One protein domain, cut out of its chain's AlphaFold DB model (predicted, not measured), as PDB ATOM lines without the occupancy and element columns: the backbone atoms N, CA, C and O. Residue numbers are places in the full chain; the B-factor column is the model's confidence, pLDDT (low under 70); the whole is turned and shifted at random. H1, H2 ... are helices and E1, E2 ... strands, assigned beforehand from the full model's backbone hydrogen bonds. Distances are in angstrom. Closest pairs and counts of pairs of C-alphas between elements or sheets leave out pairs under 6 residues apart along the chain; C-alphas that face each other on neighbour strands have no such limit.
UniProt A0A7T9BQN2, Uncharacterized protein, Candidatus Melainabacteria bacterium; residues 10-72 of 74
ATOM      1  N   GLN A  10     213.977 205.685 188.873       89.19
ATOM      2  CA  GLN A  10     213.172 206.719 189.511       89.19
ATOM      3  C   GLN A  10     211.916 207.053 188.695       89.19
ATOM      4  O   GLN A  10     210.827 207.149 189.259       89.19
ATOM      5  N   GLU A  11     212.034 207.183 187.371       90.25
ATOM      6  CA  GLU A  11     210.890 207.423 186.480       90.25
ATOM      7  C   GLU A  11     209.942 206.221 186.429       90.25
ATOM      8  O   GLU A  11     208.722 206.387 186.437       90.25
ATOM      9  N   LEU A  12     210.491 205.003 186.422       90.50
ATOM     10  CA  LEU A  12     209.695 203.778 186.477       90.50
ATOM     11  C   LEU A  12     208.922 203.673 187.802       90.50
ATOM     12  O   LEU A  12     207.733 203.350 187.805       90.50
ATOM     13  N   LEU A  13     209.566 203.998 188.926       90.50
ATOM     14  CA  LEU A  13     208.917 204.067 190.237       90.50
ATOM     15  C   LEU A  13     207.833 205.145 190.291       90.50
ATOM     16  O   LEU A  13     206.763 204.885 190.840       90.50
ATOM     17  N   GLN A  14     208.073 206.313 189.692       90.38
ATOM     18  CA  GLN A  14     207.064 207.367 189.592       90.38
ATOM     19  C   GLN A  14     205.839 206.881 188.809       90.38
ATOM     20  O   GLN A  14     204.720 207.031 189.287       90.38
ATOM     21  N   LEU A  15     206.033 206.213 187.667       89.75
ATOM     22  CA  LEU A  15     204.931 205.619 186.899       89.75
ATOM     23  C   LEU A  15     204.138 204.596 187.720       89.75
ATOM     24  O   LEU A  15     202.910 204.554 187.635       89.75
ATOM     25  N   ALA A  16     204.828 203.784 188.519       89.19
ATOM     26  CA  ALA A  16     204.186 202.793 189.371       89.19
ATOM     27  C   ALA A  16     203.409 203.451 190.530       89.19
ATOM     28  O   ALA A  16     202.310 203.000 190.858       89.19
ATOM     29  N   SER A  17     203.937 204.541 191.099       89.62
ATOM     30  CA  SER A  17     203.242 205.381 192.084       89.62
ATOM     31  C   SER A  17     201.981 206.002 191.477       89.62
ATOM     32  O   SER A  17     200.890 205.817 192.008       89.62
ATOM     33  N   ASP A  18     202.104 206.659 190.321       88.50
ATOM     34  CA  ASP A  18     200.997 207.336 189.638       88.50
ATOM     35  C   ASP A  18     199.872 206.363 189.269       88.50
ATOM     36  O   ASP A  18     198.685 206.701 189.349       88.50
ATOM     37  N   HIS A  19     200.237 205.143 188.864       86.69
ATOM     38  CA  HIS A  19     199.281 204.077 188.603       86.69
ATOM     39  C   HIS A  19     198.549 203.651 189.874       86.69
ATOM     40  O   HIS A  19     197.319 203.553 189.876       86.69
ATOM     41  N   LYS A  20     199.289 203.435 190.966       85.31
ATOM     42  CA  LYS A  20     198.704 202.995 192.232       85.31
ATOM     43  C   LYS A  20     197.768 204.035 192.842       85.31
ATOM     44  O   LYS A  20     196.733 203.660 193.391       85.31
ATOM     45  N   ASP A  21     198.111 205.309 192.697       84.00
ATOM     46  CA  ASP A  21     197.308 206.443 193.156       84.00
ATOM     47  C   ASP A  21     196.118 206.745 192.221       84.00
ATOM     48  O   ASP A  21     195.314 207.634 192.497       84.00
ATOM     49  N   GLY A  22     195.976 206.004 191.115       81.56
ATOM     50  CA  GLY A  22     194.879 206.146 190.154       81.56
ATOM     51  C   GLY A  22     195.017 207.346 189.212       81.56
ATOM     52  O   GLY A  22     194.133 207.576 188.389       81.56
ATOM     53  N   SER A  23     196.130 208.080 189.287       82.50
ATOM     54  CA  SER A  23     196.421 209.224 188.414       82.50
ATOM     55  C   SER A  23     196.702 208.785 186.977       82.50
ATOM     56  O   SER A  23     196.367 209.496 186.030       82.50
ATOM     57  N   LYS A  24     197.289 207.593 186.802       82.81
ATOM     58  CA  LYS A  24     197.585 207.011 185.490       82.81
ATOM     59  C   LYS A  24     197.153 205.541 185.430       82.81
ATOM     60  O   LYS A  24     197.966 204.643 185.656       82.81
ATOM     61  N   PRO A  25     195.866 205.259 185.162       80.38
ATOM     62  CA  PRO A  25     195.394 203.886 185.051       80.38
ATOM     63  C   PRO A  25     196.131 203.169 183.916       80.38
ATOM     64  O   PRO A  25     196.320 203.710 182.828       80.38
ATOM     65  N   MET A  26     196.570 201.952 184.208       85.25
ATOM     66  CA  MET A  26     197.386 201.109 183.345       85.25
ATOM     67  C   MET A  26     196.776 199.702 183.351       85.25
ATOM     68  O   MET A  26     196.235 199.298 184.386       85.25
ATOM     69  N   PRO A  27     196.817 198.965 182.230       86.25
ATOM     70  CA  PRO A  27     196.422 197.563 182.202       86.25
ATOM     71  C   PRO A  27     197.239 196.725 183.190       86.25
ATOM     72  O   PRO A  27     198.408 197.010 183.441       86.25
ATOM     73  N   GLU A  28     196.637 195.660 183.715       83.56
ATOM     74  CA  GLU A  28     197.307 194.761 184.662       83.56
ATOM     75  C   GLU A  28     198.573 194.127 184.062       83.56
ATOM     76  O   GLU A  28     199.602 194.066 184.728       83.56
ATOM     77  N   GLU A  29     198.529 193.742 182.784       86.50
ATOM     78  CA  GLU A  29     199.673 193.181 182.052       86.50
ATOM     79  C   GLU A  29     200.859 194.157 182.004       86.50
ATOM     80  O   GLU A  29     201.982 193.803 182.358       86.50
ATOM     81  N   GLU A  30     200.597 195.422 181.668       86.31
ATOM     82  CA  GLU A  30     201.619 196.473 181.640       86.31
ATOM     83  C   GLU A  30     202.164 196.774 183.047       86.31
ATOM     84  O   GLU A  30     203.346 197.069 183.213       86.31
ATOM     85  N   CYS A  31     201.337 196.648 184.088       86.00
ATOM     86  CA  CYS A  31     201.775 196.808 185.474       86.00
ATOM     87  C   CYS A  31     202.757 195.698 185.891       86.00
ATOM     88  O   CYS A  31     203.755 195.963 186.567       86.00
ATOM     89  N   VAL A  32     202.519 194.459 185.451       88.31
ATOM     90  CA  VAL A  32     203.445 193.339 185.675       88.31
ATOM     91  C   VAL A  32     204.782 193.593 184.976       88.31
ATOM     92  O   VAL A  32     205.833 193.417 185.600       88.31
ATOM     93  N   GLU A  33     204.758 194.056 183.725       89.38
ATOM     94  CA  GLU A  33     205.969 194.417 182.976       89.38
ATOM     95  C   GLU A  33     206.734 195.571 183.636       89.38
ATOM     96  O   GLU A  33     207.953 195.488 183.812       89.38
ATOM     97  N   LEU A  34     206.025 196.609 184.091       89.75
ATOM     98  CA  LEU A  34     206.607 197.739 184.810       89.75
ATOM     99  C   LEU A  34     207.332 197.281 186.080       89.75
ATOM    100  O   LEU A  34     208.481 197.651 186.311       89.75
ATOM    101  N   ILE A  35     206.685 196.447 186.898       90.19
ATOM    102  CA  ILE A  35     207.283 195.928 188.134       90.19
ATOM    103  C   ILE A  35     208.496 195.041 187.828       90.19
ATOM    104  O   ILE A  35     209.479 195.074 188.573       90.19
ATOM    105  N   ALA A  36     208.453 194.250 186.754       90.38
ATOM    106  CA  ALA A  36     209.586 193.430 186.333       90.38
ATOM    107  C   ALA A  36     210.788 194.297 185.920       90.38
ATOM    108  O   ALA A  36     211.901 194.054 186.393       90.38
ATOM    109  N   LEU A  37     210.557 195.345 185.123       90.50
ATOM    110  CA  LEU A  37     211.579 196.317 184.719       90.50
ATOM    111  C   LEU A  37     212.182 197.047 185.921       90.50
ATOM    112  O   LEU A  37     213.403 197.122 186.043       90.50
ATOM    113  N   ILE A  38     211.336 197.514 186.844       91.81
ATOM    114  CA  ILE A  38     211.763 198.152 188.095       91.81
ATOM    115  C   ILE A  38     212.690 197.222 188.882       91.81
ATOM    116  O   ILE A  38     213.743 197.652 189.342       91.81
ATOM    117  N   LYS A  39     212.329 195.941 189.034       91.12
ATOM    118  CA  LYS A  39     213.151 194.973 189.774       91.12
ATOM    119  C   LYS A  39     214.480 194.676 189.088       91.12
ATOM    120  O   LYS A  39     215.479 194.542 189.789       91.12
ATOM    121  N   ALA A  40     214.492 194.562 187.761       90.69
ATOM    122  CA  ALA A  40     215.716 194.345 186.996       90.69
ATOM    123  C   ALA A  40     216.672 195.535 187.163       90.69
ATOM    124  O   ALA A  40     217.787 195.363 187.640       90.69
ATOM    125  N   ARG A  41     216.175 196.754 186.920       90.00
ATOM    126  CA  ARG A  41     216.913 198.010 187.118       90.00
ATOM    127  C   ARG A  41     217.440 198.161 188.543       90.00
ATOM    128  O   ARG A  41     218.606 198.451 188.741       90.00
ATOM    129  N   ALA A  42     216.606 197.897 189.542       90.25
ATOM    130  CA  ALA A  42     216.985 197.930 190.955       90.25
ATOM    131  C   ALA A  42     218.067 196.923 191.330       90.25
ATOM    132  O   ALA A  42     218.843 197.160 192.250       90.25
ATOM    133  N   CYS A  43     218.099 195.778 190.652       89.06
ATOM    134  CA  CYS A  43     219.138 194.789 190.870       89.06
ATOM    135  C   CYS A  43     220.504 195.321 190.420       89.06
ATOM    136  O   CYS A  43     221.500 195.036 191.087       89.06
ATOM    137  N   ASP A  44     220.531 196.121 189.354       88.12
ATOM    138  CA  ASP A  44     221.750 196.670 188.761       88.12
ATOM    139  C   ASP A  44     222.160 198.023 189.373       88.12
ATOM    140  O   ASP A  44     223.347 198.265 189.569       88.12
ATOM    141  N   GLU A  45     221.193 198.891 189.692       87.00
ATOM    142  CA  GLU A  45     221.425 200.283 190.109       87.00
ATOM    143  C   GLU A  45     221.527 200.478 191.635       87.00
ATOM    144  O   GLU A  45     222.191 201.418 192.060       87.00
ATOM    145  N   LEU A  46     220.894 199.633 192.464       89.06
ATOM    146  CA  LEU A  46     220.956 199.766 193.931       89.06
ATOM    147  C   LEU A  46     222.092 198.938 194.534       89.06
ATOM    148  O   LEU A  46     222.340 197.793 194.128       89.06
ATOM    149  N   ASP A  47     222.684 199.454 195.604       90.50
ATOM    150  CA  ASP A  47     223.587 198.709 196.469       90.50
ATOM    151  C   ASP A  47     222.835 197.809 197.466       90.50
ATOM    152  O   ASP A  47     221.629 197.910 197.709       90.50
ATOM    153  N   PHE A  48     223.551 196.848 198.052       90.44
ATOM    154  CA  PHE A  48     222.971 195.946 199.046       90.44
ATOM    155  C   PHE A  48     222.546 196.700 200.310       90.44
ATOM    156  O   PHE A  48     223.367 197.296 201.001       90.44
ATOM    157  N   GLY A  49     221.270 196.578 200.667       88.31
ATOM    158  CA  GLY A  49     220.670 197.292 201.791       88.31
ATOM    159  C   GLY A  49     220.182 198.694 201.433       88.31
ATOM    160  O   GLY A  49     219.629 199.360 202.305       88.31
ATOM    161  N   GLU A  50     220.351 199.129 200.183       92.56
ATOM    162  CA  GLU A  50     219.874 200.422 199.718       92.56
ATOM    163  C   GLU A  50     218.382 200.382 199.376       92.56
ATOM    164  O   GLU A  50     217.831 199.374 198.907       92.56
ATOM    165  N   GLU A  51     217.723 201.510 199.619       92.44
ATOM    166  CA  GLU A  51     216.331 201.725 199.279       92.44
ATOM    167  C   GLU A  51     216.104 203.068 198.606       92.44
ATOM    168  O   GLU A  51     216.775 204.057 198.890       92.44
ATOM    169  N   MET A  52     215.096 203.094 197.744       91.88
ATOM    170  CA  MET A  52     214.652 204.293 197.056       91.88
ATOM    171  C   MET A  52     213.144 204.440 197.222       91.88
ATOM    172  O   MET A  52     212.385 203.474 197.112       91.88
ATOM    173  N   ILE A  53     212.718 205.666 197.508       92.00
ATOM    174  CA  ILE A  53     211.321 206.023 197.732       92.00
ATOM    175  C   ILE A  53     210.947 207.123 196.745       92.00
ATOM    176  O   ILE A  53     211.619 208.150 196.673       92.00
ATOM    177  N   VAL A  54     209.864 206.908 196.001       90.62
ATOM    178  CA  VAL A  54     209.316 207.863 195.036       90.62
ATOM    179  C   VAL A  54     207.796 207.862 195.180       90.62
ATOM    180  O   VAL A  54     207.141 206.856 194.912       90.62
ATOM    181  N   GLY A  55     207.231 208.983 195.631       87.31
ATOM    182  CA  GLY A  55     205.793 209.094 195.886       87.31
ATOM    183  C   GLY A  55     205.311 208.072 196.921       87.31
ATOM    184  O   GLY A  55     205.775 208.071 198.060       87.31
ATOM    185  N   THR A  56     204.384 207.201 196.518       87.69
ATOM    186  CA  THR A  56     203.837 206.100 197.332       87.69
ATOM    187  C   THR A  56     204.522 204.752 197.069       87.69
ATOM    188  O   THR A  56     204.145 203.734 197.656       87.69
ATOM    189  N   ALA A  57     205.536 204.721 196.199       89.81
ATOM    190  CA  ALA A  57     206.295 203.525 195.862       89.81
ATOM    191  C   ALA A  57     207.658 203.508 196.572       89.81
ATOM    192  O   ALA A  57     208.402 204.489 196.575       89.81
ATOM    193  N   ARG A  58     208.016 202.359 197.150       92.19
ATOM    194  CA  ARG A  58     209.325 202.098 197.763       92.19
ATOM    195  C   ARG A  58     209.932 200.843 197.172       92.19
ATOM    196  O   ARG A  58     209.272 199.809 197.098       92.19
ATOM    197  N   ILE A  59     211.207 200.905 196.829       93.62
ATOM    198  CA  ILE A  59     212.003 199.751 196.435       93.62
ATOM    199  C   ILE A  59     213.171 199.568 197.388       93.62
ATOM    200  O   ILE A  59     213.739 200.540 197.872       93.62
ATOM    201  N   VAL A  60     213.524 198.318 197.665       93.06
ATOM    202  CA  VAL A  60     214.690 197.978 198.481       93.06
ATOM    203  C   VAL A  60     215.405 196.782 197.881       93.06
ATOM    204  O   VAL A  60     214.776 195.754 197.593       93.06
ATOM    205  N   LYS A  61     216.726 196.891 197.734       94.06
ATOM    206  CA  LYS A  61     217.589 195.744 197.469       94.06
ATOM    207  C   LYS A  61     218.056 195.208 198.808       94.06
ATOM    208  O   LYS A  61     218.877 195.801 199.498       94.06
ATOM    209  N   ARG A  62     217.491 194.078 199.225       91.50
ATOM    210  CA  ARG A  62     217.867 193.450 200.495       91.50
ATOM    211  C   ARG A  62     219.327 193.017 200.443       91.50
ATOM    212  O   ARG A  62     219.854 192.693 199.383       91.50
ATOM    213  N   VAL A  63     219.942 192.878 201.614       88.88
ATOM    214  CA  VAL A  63     221.304 192.332 201.766       88.88
ATOM    215  C   VAL A  63     221.463 190.911 201.206       88.88
ATOM    216  O   VAL A  63     222.570 190.477 200.921       88.88
ATOM    217  N   THR A  64     220.357 190.190 201.002       89.56
ATOM    218  CA  THR A  64     220.333 188.880 200.336       89.56
ATOM    219  C   THR A  64     220.377 188.968 198.805       89.56
ATOM    220  O   THR A  64     220.346 187.938 198.143       89.56
ATOM    221  N   GLY A  65     220.367 190.176 198.230       84.69
ATOM    222  CA  GLY A  65     220.236 190.433 196.791       84.69
ATOM    223  C   GLY A  65     218.796 190.439 196.276       84.69
ATOM    224  O   GLY A  65     218.555 190.796 195.129       84.69
ATOM    225  N   ALA A  66     217.816 190.084 197.111       89.31
ATOM    226  CA  ALA A  66     216.413 190.106 196.716       89.31
ATOM    227  C   ALA A  66     215.880 191.544 196.648       89.31
ATOM    228  O   ALA A  66     215.954 192.284 197.629       89.31
ATOM    229  N   VAL A  67     215.261 191.911 195.525       91.62
ATOM    230  CA  VAL A  67     214.593 193.208 195.360       91.62
ATOM    231  C   VAL A  67     213.117 193.096 195.743       91.62
ATOM    232  O   VAL A  67     212.389 192.235 195.245       91.62
ATOM    233  N   SER A  68     212.658 193.969 196.640       90.06
ATOM    234  CA  SER A  68     211.249 194.080 197.039       90.06
ATOM    235  C   SER A  68     210.694 195.449 196.657       90.06
ATOM    236  O   SER A  68     211.353 196.457 196.892       90.06
ATOM    237  N   VAL A  69     209.480 195.471 196.105       89.81
ATOM    238  CA  VAL A  69     208.742 196.698 195.772       89.81
ATOM    239  C   VAL A  69     207.507 196.765 196.658       89.81
ATOM    240  O   VAL A  69     206.784 195.776 196.789       89.81
ATOM    241  N   PHE A  70     207.284 197.916 197.270       90.06
ATOM    242  CA  PHE A  70     206.187 198.199 198.178       90.06
ATOM    243  C   PHE A  70     205.414 199.410 197.673       90.06
ATOM    244  O   PHE A  70     206.000 200.364 197.171       90.06
ATOM    245  N   PHE A  71     204.098 199.368 197.849       86.75
ATOM    246  CA  PHE A  71     203.195 200.452 197.493       86.75
ATOM    247  C   PHE A  71     202.325 200.789 198.702       86.75
ATOM    248  O   PHE A  71     201.701 199.889 199.269       86.75
ATOM    249  N   GLY A  72     202.265 202.057 199.099       77.69
ATOM    250  CA  GLY A  72     201.441 202.499 200.223       77.69
ATOM    251  C   GLY A  72     201.754 203.918 200.687       77.69
ATOM    252  O   GLY A  72     202.646 204.574 200.161       77.69
TER     253      GLY A  72
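AT A GLANCE: This is residues 10 to 72 of the 74 residues of an uncharacterized protein of Candidatus Melainabacteria bacterium (UniProt A0A7T9BQN2). Look for a small antiparallel sheet of three strands with a helical hairpin covering one of its faces, while no named helix lies on the other face. H1 packs over E1 and E2, and the longer H2 packs over E2 and E3; both helices run slantwise to the strands, and the two layers are a helix layer and a sheet. The printed part has 63 residues, with two named helices and then three named strands in the order H1, H2, E1, E2, E3 along the chain, and the sheet order is E1, E2, E3. The class is mixed, helices and strands. The whole is compact, with a radius of gyration of the C-alphas of 11.3 A, and its outline is elongated, spanning 33 by 20 by 16 A.

HOW THE PARTS SIT: Begin at residue 10 with H1, residues 10 to 20, and go on to H2, residues 28 to 45; together they form a helical hairpin. They touch, with the C-alphas of Leu 12 and Ile 38 the closest at 6.2 A, and H2 touches H1 with its residues 31 to 38 alone. Their lines stand at a shallow tilt of 30 degrees, and they run opposite ways. In both helices every O i to N i+4 pair is within hydrogen-bond range. Next come E1, residues 51 to 54, E2, residues 57 to 61, and E3, residues 67 to 71, which form a meander, each strand the antiparallel neighbour of the one before. E1 and E2 are a hairpin at 165 degrees between directions; check N 52 and O 59 at 2.9 A and N 59 and O 52 at 2.8 A, both within hydrogen-bond range. E2 and E3 are a hairpin too, at 164 degrees, with N 58 and O 70 at 2.8 A and N 68 and O 60 at 2.9 A within that range. E1 and E3 are the edge strands and E2 is the inner one. H1 is on the sheet at a height of 7.4 A; it lies over E1 and, only just, over E2, where 3 of its C-alphas fall. Its line and that of E1 stand at 51 degrees on the local plane, and the C-alphas of Ser 17 and Ala 57 are the closest of H1 and E2, 5.2 A apart. H2 is on the same face at a height of 9.0 A, over E2 and E3; its line and that of E2 stand at 43 degrees on the local plane. The closest C-alphas of H2 and E3 are those of Lys 39 and Val 67, 6.0 A apart.

IN THESE COORDINATES: Find C-alpha 10 at (213.172, 206.719, 189.511); from there H1 runs 15.2 A to C-alpha 20. Find C-alpha 28 at (197.307, 194.761, 184.662), where H2, the longest helix, begins its 25.3 A to C-alpha 45. E1 runs 10.2 A from Glu 51 to Val 54, and E2 runs 13.8 A from Ala 57 to Lys 61. E3 runs 13.7 A from Val 67 to Phe 71, whose C-alpha stands at (203.195, 200.452, 197.493).

THE WHOLE: Look at Ser 23 and Thr 64 for the two C-alphas farthest apart, 33.6 A. The first and last printed C-alphas, Gln 10 and Gly 72, are 16.4 A apart. The printed part has no cut. The link from H1 to H2 is short, those from H2 to E1, E1 to E2 and E2 to E3 are tight, and no link is long. The mean pLDDT of the printed part is 88.7, and no printed residue is under 70.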